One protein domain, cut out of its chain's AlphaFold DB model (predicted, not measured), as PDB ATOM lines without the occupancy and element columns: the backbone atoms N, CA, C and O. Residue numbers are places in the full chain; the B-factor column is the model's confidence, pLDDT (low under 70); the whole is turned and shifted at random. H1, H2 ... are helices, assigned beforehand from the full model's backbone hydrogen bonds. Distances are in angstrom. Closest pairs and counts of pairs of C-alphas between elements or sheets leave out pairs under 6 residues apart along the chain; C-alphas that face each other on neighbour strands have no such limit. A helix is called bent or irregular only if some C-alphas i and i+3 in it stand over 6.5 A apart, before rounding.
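What this domain is: This is residues 7 to 85 of the 85 residues of an uncharacterized protein of Planctomycetes bacterium (UniProt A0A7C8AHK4). An open, angular frame of helices: the long, kinked helix H2 makes the longest axis, H1 packs on its first half with residues 9 to 13 alone, and past the kink the chain turns through short H3 into H4, which folds back near the last part of H2. Residues 18 to 24, mostly the last part of H1, and residues 75 to 85, mostly the last part of H4, stick out, and contacts between the helices are few. The printed part has 79 residues with four named helices, H1, H2, H3 and H4 in that order, and no named strand; the class is all helix. The whole is loose, with a radius of gyration of the C-alphas of 15.7 A, and elongated, spanning 45 by 27 by 19 A.

Where its parts are: Find C-alpha 7 at (163.589, 200.469, 181.026); from there H1 runs through residues 7 to 22, 22.4 A from first to last C-alpha. Next look at C-alpha 32 at (177.517, 200.226, 173.330), where H2 begins; it holds residues 32 to 56, 34.7 A long. H2 is irregular, with C-alphas 48 and 51 7.3 A apart, and has a kink of 47 degrees near residue 50. H3 follows in residues 59 to 64, 8.6 A long. H4 takes residues 67 to 84, 26.2 A long, and ends at C-alpha 84 at (176.292, 229.374, 176.102).

How they stand to each other: Start with H1 and H2, which touch; their closest C-alphas are those of His 13 and Lys 36, 6.0 A apart. Here H1 touches H2 with residues 9 to 13 alone, and H2 touches H1 with residues 35 to 43 alone; their lines stand at a steep tilt of 65 degrees, opposite ways. Moving on, H2 and H3 are close but not clearly touching, the closest C-alphas being those of Asn 54 and Arg 62, 6.9 A apart. Their lines are about perpendicular, only just, at 73 degrees. H2 and H4 are close but not clearly touching, at a steep tilt of 65 degrees, opposite ways; their closest C-alphas are those of Asn 54 and Lys 70, 8.0 A apart. H1 is apart from H3 and from H4. In H1, H3 and H4 every O i to N i+4 pair is within hydrogen-bond range, and in H2 19 of 21 are.

The domain as a whole: The two C-alphas farthest apart are those of Ala 29 and Met 60, at 46.2 A. The printed part has no cut and ends at residue 85, the chain's last. The links from H2 to H3 and from H3 to H4 are tight, and the link from H1 to H2, of 9 residues, is short. The mean pLDDT of the printed part is 93.3, and no printed residue is under 70.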
ATOM      1  N   GLU A   7     164.235 200.111 182.292       95.38
ATOM      2  CA  GLU A   7     163.589 200.469 181.026       95.38
ATOM      3  C   GLU A   7     163.794 201.946 180.656       95.38
ATOM      4  O   GLU A   7     164.123 202.258 179.512       95.38
ATOM      5  N   ASN A   8     163.652 202.864 181.616       95.81
ATOM      6  CA  ASN A   8     163.858 204.288 181.359       95.81
ATOM      7  C   ASN A   8     165.321 204.598 181.022       95.81
ATOM      8  O   ASN A   8     165.576 205.361 180.091       95.81
ATOM      9  N   ARG A   9     166.279 203.973 181.716       95.06
ATOM     10  CA  ARG A   9     167.705 204.101 181.371       95.06
ATOM     11  C   ARG A   9     168.018 203.521 179.992       95.06
ATOM     12  O   ARG A   9     168.760 204.130 179.225       95.06
ATOM     13  N   ASP A  10     167.385 202.408 179.624       95.12
ATOM     14  CA  ASP A  10     167.508 201.829 178.284       95.12
ATOM     15  C   ASP A  10     166.941 202.728 177.188       95.12
ATOM     16  O   ASP A  10     167.515 202.818 176.102       95.12
ATOM     17  N   ASN A  11     165.831 203.411 177.457       96.25
ATOM     18  CA  ASN A  11     165.259 204.372 176.521       96.25
ATOM     19  C   ASN A  11     166.179 205.586 176.333       96.25
ATOM     20  O   ASN A  11     166.418 205.973 175.192       96.25
ATOM     21  N   ILE A  12     166.781 206.105 177.410       96.31
ATOM     22  CA  ILE A  12     167.787 207.181 177.341       96.31
ATOM     23  C   ILE A  12     168.996 206.746 176.505       96.31
ATOM     24  O   ILE A  12     169.430 207.473 175.614       96.31
ATOM     25  N   HIS A  13     169.514 205.539 176.743       95.06
ATOM     26  CA  HIS A  13     170.629 204.989 175.974       95.06
ATOM     27  C   HIS A  13     170.317 204.920 174.468       95.06
ATOM     28  O   HIS A  13     171.129 205.339 173.640       95.06
ATOM     29  N   LYS A  14     169.125 204.428 174.103       95.00
ATOM     30  CA  LYS A  14     168.672 204.365 172.703       95.00
ATOM     31  C   LYS A  14     168.512 205.751 172.090       95.00
ATOM     32  O   LYS A  14     168.934 205.957 170.955       95.00
ATOM     33  N   GLU A  15     167.905 206.682 172.822       96.19
ATOM     34  CA  GLU A  15     167.684 208.049 172.355       96.19
ATOM     35  C   GLU A  15     169.011 208.765 172.095       96.19
ATOM     36  O   GLU A  15     169.178 209.365 171.033       96.19
ATOM     37  N   PHE A  16     169.982 208.634 173.002       95.31
ATOM     38  CA  PHE A  16     171.308 209.217 172.823       95.31
ATOM     39  C   PHE A  16     171.992 208.675 171.562       95.31
ATOM     40  O   PHE A  16     172.383 209.453 170.696       95.31
ATOM     41  N   MET A  17     172.045 207.346 171.391       94.06
ATOM     42  CA  MET A  17     172.616 206.741 170.180       94.06
ATOM     43  C   MET A  17     171.914 207.211 168.899       94.06
ATOM     44  O   MET A  17     172.579 207.463 167.894       94.06
ATOM     45  N   LEU A  18     170.582 207.333 168.923       94.12
ATOM     46  CA  LEU A  18     169.807 207.815 167.781       94.12
ATOM     47  C   LEU A  18     170.182 209.258 167.420       94.12
ATOM     48  O   LEU A  18     170.411 209.553 166.249       94.12
ATOM     49  N   GLN A  19     170.269 210.146 168.413       94.12
ATOM     50  CA  GLN A  19     170.610 211.552 168.197       94.12
ATOM     51  C   GLN A  19     172.040 211.721 167.676       94.12
ATOM     52  O   GLN A  19     172.248 212.439 166.699       94.12
ATOM     53  N   THR A  20     173.009 211.029 168.276       92.25
ATOM     54  CA  THR A  20     174.413 211.050 167.842       92.25
ATOM     55  C   THR A  20     174.555 210.521 166.415       92.25
ATOM     56  O   THR A  20     175.201 211.149 165.576       92.25
ATOM     57  N   SER A  21     173.878 209.411 166.093       90.06
ATOM     58  CA  SER A  21     173.881 208.853 164.738       90.06
ATOM     59  C   SER A  21     173.249 209.799 163.717       90.06
ATOM     60  O   SER A  21     173.753 209.897 162.602       90.06
ATOM     61  N   ALA A  22     172.166 210.499 164.072       94.12
ATOM     62  CA  ALA A  22     171.508 211.455 163.183       94.12
ATOM     63  C   ALA A  22     172.381 212.687 162.878       94.12
ATOM     64  O   ALA A  22     172.194 213.331 161.848       94.12
ATOM     65  N   ARG A  23     173.328 213.011 163.765       94.38
ATOM     66  CA  ARG A  23     174.273 214.128 163.618       94.38
ATOM     67  C   ARG A  23     175.634 213.712 163.059       94.38
ATOM     68  O   ARG A  23     176.478 214.579 162.865       94.38
ATOM     69  N   PHE A  24     175.835 212.420 162.788       88.88
ATOM     70  CA  PHE A  24     177.123 211.848 162.380       88.88
ATOM     71  C   PHE A  24     178.268 212.190 163.351       88.88
ATOM     72  O   PHE A  24     179.406 212.401 162.939       88.88
ATOM     73  N   GLU A  25     177.963 212.259 164.647       91.12
ATOM     74  CA  GLU A  25     178.952 212.524 165.692       91.12
ATOM     75  C   GLU A  25     179.733 211.237 166.028       91.12
ATOM     76  O   GLU A  25     179.145 210.178 166.263       91.12
ATOM     77  N   GLU A  26     181.067 211.310 166.063       86.88
ATOM     78  CA  GLU A  26     181.916 210.177 166.452       86.88
ATOM     79  C   GLU A  26     182.048 210.079 167.981       86.88
ATOM     80  O   GLU A  26     182.391 211.051 168.651       86.88
ATOM     81  N   LEU A  27     181.833 208.882 168.541       86.25
ATOM     82  CA  LEU A  27     181.982 208.599 169.982       86.25
ATOM     83  C   LEU A  27     183.360 208.010 170.348       86.25
ATOM     84  O   LEU A  27     183.550 207.478 171.443       86.25
ATOM     85  N   GLY A  28     184.328 208.076 169.431       88.88
ATOM     86  CA  GLY A  28     185.657 207.494 169.615       88.88
ATOM     87  C   GLY A  28     185.613 205.974 169.812       88.88
ATOM     88  O   GLY A  28     184.905 205.264 169.104       88.88
ATOM     89  N   ALA A  29     186.381 205.467 170.781       91.44
ATOM     90  CA  ALA A  29     186.489 204.034 171.080       91.44
ATOM     91  C   ALA A  29     185.359 203.484 171.978       91.44
ATOM     92  O   ALA A  29     185.432 202.334 172.411       91.44
ATOM     93  N   LEU A  30     184.343 204.295 172.293       93.75
ATOM     94  CA  LEU A  30     183.277 203.918 173.216       93.75
ATOM     95  C   LEU A  30     182.396 202.810 172.621       93.75
ATOM     96  O   LEU A  30     181.824 202.969 171.539       93.75
ATOM     97  N   THR A  31     182.239 201.695 173.336       93.31
ATOM     98  CA  THR A  31     181.330 200.622 172.917       93.31
ATOM     99  C   THR A  31     179.902 200.862 173.422       93.31
ATOM    100  O   THR A  31     179.657 201.654 174.332       93.31
ATOM    101  N   LYS A  32     178.915 200.152 172.854       91.88
ATOM    102  CA  LYS A  32     177.517 200.226 173.330       91.88
ATOM    103  C   LYS A  32     177.363 199.797 174.802       91.88
ATOM    104  O   LYS A  32     176.640 200.480 175.526       91.88
ATOM    105  N   PRO A  33     178.005 198.704 175.274       94.56
ATOM    106  CA  PRO A  33     178.029 198.379 176.700       94.56
ATOM    107  C   PRO A  33     178.589 199.503 177.575       94.56
ATOM    108  O   PRO A  33     177.999 199.789 178.614       94.56
ATOM    109  N   ASP A  34     179.662 200.172 177.140       95.31
ATOM    110  CA  ASP A  34     180.266 201.273 177.904       95.31
ATOM    111  C   ASP A  34     179.312 202.463 178.019       95.31
ATOM    112  O   ASP A  34     179.150 203.033 179.094       95.31
ATOM    113  N   LEU A  35     178.628 202.812 176.925       94.38
ATOM    114  CA  LEU A  35     177.637 203.882 176.934       94.38
ATOM    115  C   LEU A  35     176.461 203.560 177.869       94.38
ATOM    116  O   LEU A  35     176.021 204.428 178.620       94.38
ATOM    117  N   LYS A  36     175.969 202.314 177.868       94.88
ATOM    118  CA  LYS A  36     174.928 201.882 178.813       94.88
ATOM    119  C   LYS A  36     175.416 201.997 180.262       94.88
ATOM    120  O   LYS A  36     174.710 202.574 181.086       94.88
ATOM    121  N   ALA A  37     176.627 201.519 180.552       95.69
ATOM    122  CA  ALA A  37     177.232 201.640 181.878       95.69
ATOM    123  C   ALA A  37     177.401 203.109 182.302       95.69
ATOM    124  O   ALA A  37     177.197 203.443 183.467       95.69
ATOM    125  N   ALA A  38     177.704 204.005 181.358       96.00
ATOM    126  CA  ALA A  38     177.769 205.438 181.614       96.00
ATOM    127  C   ALA A  38     176.395 206.026 181.982       96.00
ATOM    128  O   ALA A  38     176.307 206.804 182.928       96.00
ATOM    129  N   VAL A  39     175.316 205.638 181.290       95.88
ATOM    130  CA  VAL A  39     173.944 206.064 181.636       95.88
ATOM    131  C   VAL A  39     173.565 205.599 183.043       95.88
ATOM    132  O   VAL A  39     173.047 206.397 183.825       95.88
ATOM    133  N   ASP A  40     173.856 204.340 183.379       95.62
ATOM    134  CA  ASP A  40     173.606 203.784 184.713       95.62
ATOM    135  C   ASP A  40     174.383 204.553 185.797       95.62
ATOM    136  O   ASP A  40     173.793 204.978 186.793       95.62
ATOM    137  N   ALA A  41     175.675 204.813 185.572       96.31
ATOM    138  CA  ALA A  41     176.527 205.545 186.508       96.31
ATOM    139  C   ALA A  41     176.100 207.011 186.694       96.31
ATOM    140  O   ALA A  41     176.179 207.547 187.801       96.31
ATOM    141  N   ILE A  42     175.634 207.676 185.631       95.25
ATOM    142  CA  ILE A  42     175.139 209.057 185.706       95.25
ATOM    143  C   ILE A  42     173.831 209.121 186.508       95.25
ATOM    144  O   ILE A  42     173.696 209.999 187.360       95.25
ATOM    145  N   ASP A  43     172.887 208.202 186.281       95.31
ATOM    146  CA  ASP A  43     171.631 208.127 187.050       95.31
ATOM    147  C   ASP A  43     171.898 207.852 188.539       95.31
ATOM    148  O   ASP A  43     171.364 208.536 189.415       95.31
ATOM    149  N   GLU A  44     172.800 206.912 188.832       95.00
ATOM    150  CA  GLU A  44     173.242 206.626 190.198       95.00
ATOM    151  C   GLU A  44     173.898 207.849 190.855       95.00
ATOM    152  O   GLU A  44     173.587 208.194 191.998       95.00
ATOM    153  N   TRP A  45     174.771 208.557 190.133       94.38
ATOM    154  CA  TRP A  45     175.395 209.772 190.647       94.38
ATOM    155  C   TRP A  45     174.359 210.854 190.971       94.38
ATOM    156  O   TRP A  45     174.458 211.492 192.024       94.38
ATOM    157  N   VAL A  46     173.351 211.051 190.113       92.62
ATOM    158  CA  VAL A  46     172.270 212.020 190.357       92.62
ATOM    159  C   VAL A  46     171.496 211.666 191.624       92.62
ATOM    160  O   VAL A  46     171.230 212.553 192.440       92.62
ATOM    161  N   GLU A  47     171.166 210.389 191.823       91.81
ATOM    162  CA  GLU A  47     170.460 209.943 193.024       91.81
ATOM    163  C   GLU A  47     171.301 210.181 194.286       91.81
ATOM    164  O   GLU A  47     170.838 210.835 195.226       91.81
ATOM    165  N   ASN A  48     172.571 209.770 194.263       93.19
ATOM    166  CA  ASN A  48     173.500 209.919 195.387       93.19
ATOM    167  C   ASN A  48     173.760 211.387 195.765       93.19
ATOM    168  O   ASN A  48     173.968 211.710 196.934       93.19
ATOM    169  N   ASN A  49     173.721 212.303 194.795       93.12
ATOM    170  CA  ASN A  49     173.998 213.725 195.017       93.12
ATOM    171  C   ASN A  49     172.738 214.571 195.225       93.12
ATOM    172  O   ASN A  49     172.836 215.780 195.468       93.12
ATOM    173  N   PHE A  50     171.545 213.967 195.197       88.81
ATOM    174  CA  PHE A  50     170.296 214.711 195.324       88.81
ATOM    175  C   PHE A  50     170.196 215.490 196.647       88.81
ATOM    176  O   PHE A  50     169.724 216.630 196.667       88.81
ATOM    177  N   ALA A  51     170.681 214.915 197.751       90.69
ATOM    178  CA  ALA A  51     170.690 215.576 199.059       90.69
ATOM    179  C   ALA A  51     171.595 216.823 199.082       90.69
ATOM    180  O   ALA A  51     171.218 217.858 199.645       90.69
ATOM    181  N   SER A  52     172.753 216.744 198.419       93.38
ATOM    182  CA  SER A  52     173.686 217.864 198.259       93.38
ATOM    183  C   SER A  52     173.051 218.987 197.437       93.38
ATOM    184  O   SER A  52     172.999 220.136 197.881       93.38
ATOM    185  N   PHE A  53     172.436 218.646 196.299       92.56
ATOM    186  CA  PHE A  53     171.689 219.603 195.482       92.56
ATOM    187  C   PHE A  53     170.569 220.292 196.273       92.56
ATOM    188  O   PHE A  53     170.482 221.520 196.284       92.56
ATOM    189  N   ASN A  54     169.733 219.528 196.982       91.12
ATOM    190  CA  ASN A  54     168.638 220.098 197.766       91.12
ATOM    191  C   ASN A  54     169.168 221.054 198.853       91.12
ATOM    192  O   ASN A  54     168.544 222.081 199.110       91.12
ATOM    193  N   SER A  55     170.338 220.762 199.431       93.31
ATOM    194  CA  SER A  55     171.009 221.604 200.431       93.31
ATOM    195  C   SER A  55     171.593 222.905 199.863       93.31
ATOM    196  O   SER A  55     171.693 223.889 200.593       93.31
ATOM    197  N   ALA A  56     171.918 222.947 198.569       94.81
ATOM    198  CA  ALA A  56     172.383 224.158 197.893       94.81
ATOM    199  C   ALA A  56     171.246 225.147 197.565       94.81
ATOM    200  O   ALA A  56     171.485 226.343 197.405       94.81
ATOM    201  N   VAL A  57     169.996 224.674 197.477       93.88
ATOM    202  CA  VAL A  57     168.828 225.535 197.234       93.88
ATOM    203  C   VAL A  57     168.526 226.370 198.490       93.88
ATOM    204  O   VAL A  57     168.429 225.779 199.573       93.88
ATOM    205  N   PRO A  58     168.328 227.702 198.385       96.25
ATOM    206  CA  PRO A  58     167.944 228.549 199.517       96.25
ATOM    207  C   PRO A  58     166.705 228.030 200.251       96.25
ATOM    208  O   PRO A  58     165.773 227.532 199.616       96.25
ATOM    209  N   GLN A  59     166.670 228.180 201.579       94.31
ATOM    210  CA  GLN A  59     165.654 227.555 202.437       94.31
ATOM    211  C   GLN A  59     164.216 227.843 201.981       94.31
ATOM    212  O   GLN A  59     163.451 226.904 201.774       94.31
ATOM    213  N   MET A  60     163.878 229.112 201.722       95.31
ATOM    214  CA  MET A  60     162.531 229.489 201.268       95.31
ATOM    215  C   MET A  60     162.112 228.744 199.993       95.31
ATOM    216  O   MET A  60     160.999 228.236 199.896       95.31
ATOM    217  N   ALA A  61     163.013 228.634 199.014       94.69
ATOM    218  CA  ALA A  61     162.738 227.931 197.763       94.69
ATOM    219  C   ALA A  61     162.716 226.405 197.953       94.69
ATOM    220  O   ALA A  61     161.955 225.703 197.289       94.69
ATOM    221  N   ARG A  62     163.524 225.873 198.876       93.56
ATOM    222  CA  ARG A  62     163.534 224.446 199.213       93.56
ATOM    223  C   ARG A  62     162.195 223.994 199.794       93.56
ATOM    224  O   ARG A  62     161.773 222.881 199.484       93.56
ATOM    225  N   GLU A  63     161.572 224.831 200.617       94.38
ATOM    226  CA  GLU A  63     160.287 224.560 201.268       94.38
ATOM    227  C   GLU A  63     159.098 224.809 200.328       94.38
ATOM    228  O   GLU A  63     158.160 224.017 200.308       94.38
ATOM    229  N   ALA A  64     159.153 225.862 199.507       96.25
ATOM    230  CA  ALA A  64     158.054 226.223 198.610       96.25
ATOM    231  C   ALA A  64     157.948 225.338 197.353       96.25
ATOM    232  O   ALA A  64     156.861 225.181 196.797       96.25
ATOM    233  N   LEU A  65     159.063 224.785 196.865       94.00
ATOM    234  CA  LEU A  65     159.093 224.026 195.613       94.00
ATOM    235  C   LEU A  65     158.961 222.520 195.847       94.00
ATOM    236  O   LEU A  65     159.618 221.932 196.708       94.00
ATOM    237  N   SER A  66     158.200 221.857 194.979       92.50
ATOM    238  CA  SER A  66     158.202 220.395 194.876       92.50
ATOM    239  C   SER A  66     159.549 219.871 194.362       92.50
ATOM    240  O   SER A  66     160.286 220.567 193.660       92.50
ATOM    241  N   ALA A  67     159.865 218.604 194.649       89.00
ATOM    242  CA  ALA A  67     161.076 217.957 194.131       89.00
ATOM    243  C   ALA A  67     161.167 218.029 192.593       89.00
ATOM    244  O   ALA A  67     162.237 218.304 192.051       89.00
ATOM    245  N   LYS A  68     160.030 217.878 191.896       89.50
ATOM    246  CA  LYS A  68     159.945 217.989 190.434       89.50
ATOM    247  C   LYS A  68     160.298 219.393 189.940       89.50
ATOM    248  O   LYS A  68     161.059 219.523 188.987       89.50
ATOM    249  N   GLN A  69     159.794 220.439 190.595       93.50
ATOM    250  CA  GLN A  69     160.116 221.826 190.233       93.50
ATOM    251  C   GLN A  69     161.600 222.137 190.453       93.50
ATOM    252  O   GLN A  69     162.219 222.777 189.608       93.50
ATOM    253  N   LYS A  70     162.204 221.631 191.536       93.06
ATOM    254  CA  LYS A  70     163.651 221.777 191.770       93.06
ATOM    255  C   LYS A  70     164.469 221.085 190.676       93.06
ATOM    256  O   LYS A  70     165.399 221.683 190.144       93.06
ATOM    257  N   ALA A  71     164.102 219.857 190.306       91.25
ATOM    258  CA  ALA A  71     164.755 219.121 189.223       91.25
ATOM    259  C   ALA A  71     164.616 219.842 187.870       91.25
ATOM    260  O   ALA A  71     165.581 219.944 187.116       91.25
ATOM    261  N   GLN A  72     163.437 220.402 187.585       93.69
ATOM    262  CA  GLN A  72     163.192 221.183 186.374       93.69
ATOM    263  C   GLN A  72     164.066 222.443 186.314       93.69
ATOM    264  O   GLN A  72     164.635 222.734 185.264       93.69
ATOM    265  N   LEU A  73     164.220 223.165 187.430       94.75
ATOM    266  CA  LEU A  73     165.126 224.317 187.508       94.75
ATOM    267  C   LEU A  73     166.581 223.914 187.255       94.75
ATOM    268  O   LEU A  73     167.273 224.582 186.490       94.75
ATOM    269  N   LEU A  74     167.034 222.804 187.847       93.56
ATOM    270  CA  LEU A  74     168.375 222.275 187.600       93.56
ATOM    271  C   LEU A  74     168.584 221.964 186.114       93.56
ATOM    272  O   LEU A  74     169.573 222.407 185.532       93.56
ATOM    273  N   PHE A  75     167.633 221.272 185.483       94.00
ATOM    274  CA  PHE A  75     167.680 220.976 184.053       94.00
ATOM    275  C   PHE A  75     167.749 222.249 183.198       94.00
ATOM    276  O   PHE A  75     168.572 222.330 182.290       94.00
ATOM    277  N   MET A  76     166.937 223.268 183.505       96.06
ATOM    278  CA  MET A  76     166.963 224.548 182.786       96.06
ATOM    279  C   MET A  76     168.323 225.244 182.893       96.06
ATOM    280  O   MET A  76     168.826 225.750 181.891       96.06
ATOM    281  N   ILE A  77     168.939 225.243 184.079       95.25
ATOM    282  CA  ILE A  77     170.274 225.818 184.285       95.25
ATOM    283  C   ILE A  77     171.327 225.028 183.499       95.25
ATOM    284  O   ILE A  77     172.129 225.636 182.794       95.25
ATOM    285  N   LEU A  78     171.323 223.693 183.584       94.69
ATOM    286  CA  LEU A  78     172.270 222.841 182.853       94.69
ATOM    287  C   LEU A  78     172.145 223.029 181.340       94.69
ATOM    288  O   LEU A  78     173.150 223.265 180.672       94.69
ATOM    289  N   LYS A  79     170.915 223.017 180.819       94.38
ATOM    290  CA  LYS A  79     170.635 223.297 179.411       94.38
ATOM    291  C   LYS A  79     171.163 224.672 179.011       94.38
ATOM    292  O   LYS A  79     171.873 224.779 178.017       94.38
ATOM    293  N   LYS A  80     170.868 225.718 179.792       96.50
ATOM    294  CA  LYS A  80     171.319 227.071 179.453       96.50
ATOM    295  C   LYS A  80     172.839 227.183 179.452       96.50
ATOM    296  O   LYS A  80     173.380 227.870 178.597       96.50
ATOM    297  N   ARG A  81     173.523 226.503 180.379       95.25
ATOM    298  CA  ARG A  81     174.990 226.438 180.409       95.25
ATOM    299  C   ARG A  81     175.548 225.755 179.168       95.25
ATOM    300  O   ARG A  81     176.493 226.283 178.604       95.25
ATOM    301  N   TRP A  82     174.952 224.647 178.735       92.69
ATOM    302  CA  TRP A  82     175.344 223.956 177.504       92.69
ATOM    303  C   TRP A  82     175.144 224.813 176.244       92.69
ATOM    304  O   TRP A  82     175.947 224.738 175.331       92.69
ATOM    305  N   GLU A  83     174.112 225.659 176.195       90.75
ATOM    306  CA  GLU A  83     173.864 226.548 175.045       90.75
ATOM    307  C   GLU A  83     174.831 227.740 174.944       90.75
ATOM    308  O   GLU A  83     174.964 228.320 173.868       90.75
ATOM    309  N   VAL A  84     175.423 228.178 176.060       93.50
ATOM    310  CA  VAL A  84     176.292 229.374 176.102       93.50
ATOM    311  C   VAL A  84     177.778 229.053 176.240       93.50
ATOM    312  O   VAL A  84     178.586 229.973 176.136       93.50
ATOM    313  N   SER A  85     178.121 227.797 176.539       71.94
ATOM    314  CA  SER A  85     179.506 227.322 176.668       71.94
ATOM    315  C   SER A  85     179.936 226.653 175.374       71.94
ATOM    316  O   SER A  85     181.097 226.878 174.976       71.94
TER     317      SER A  85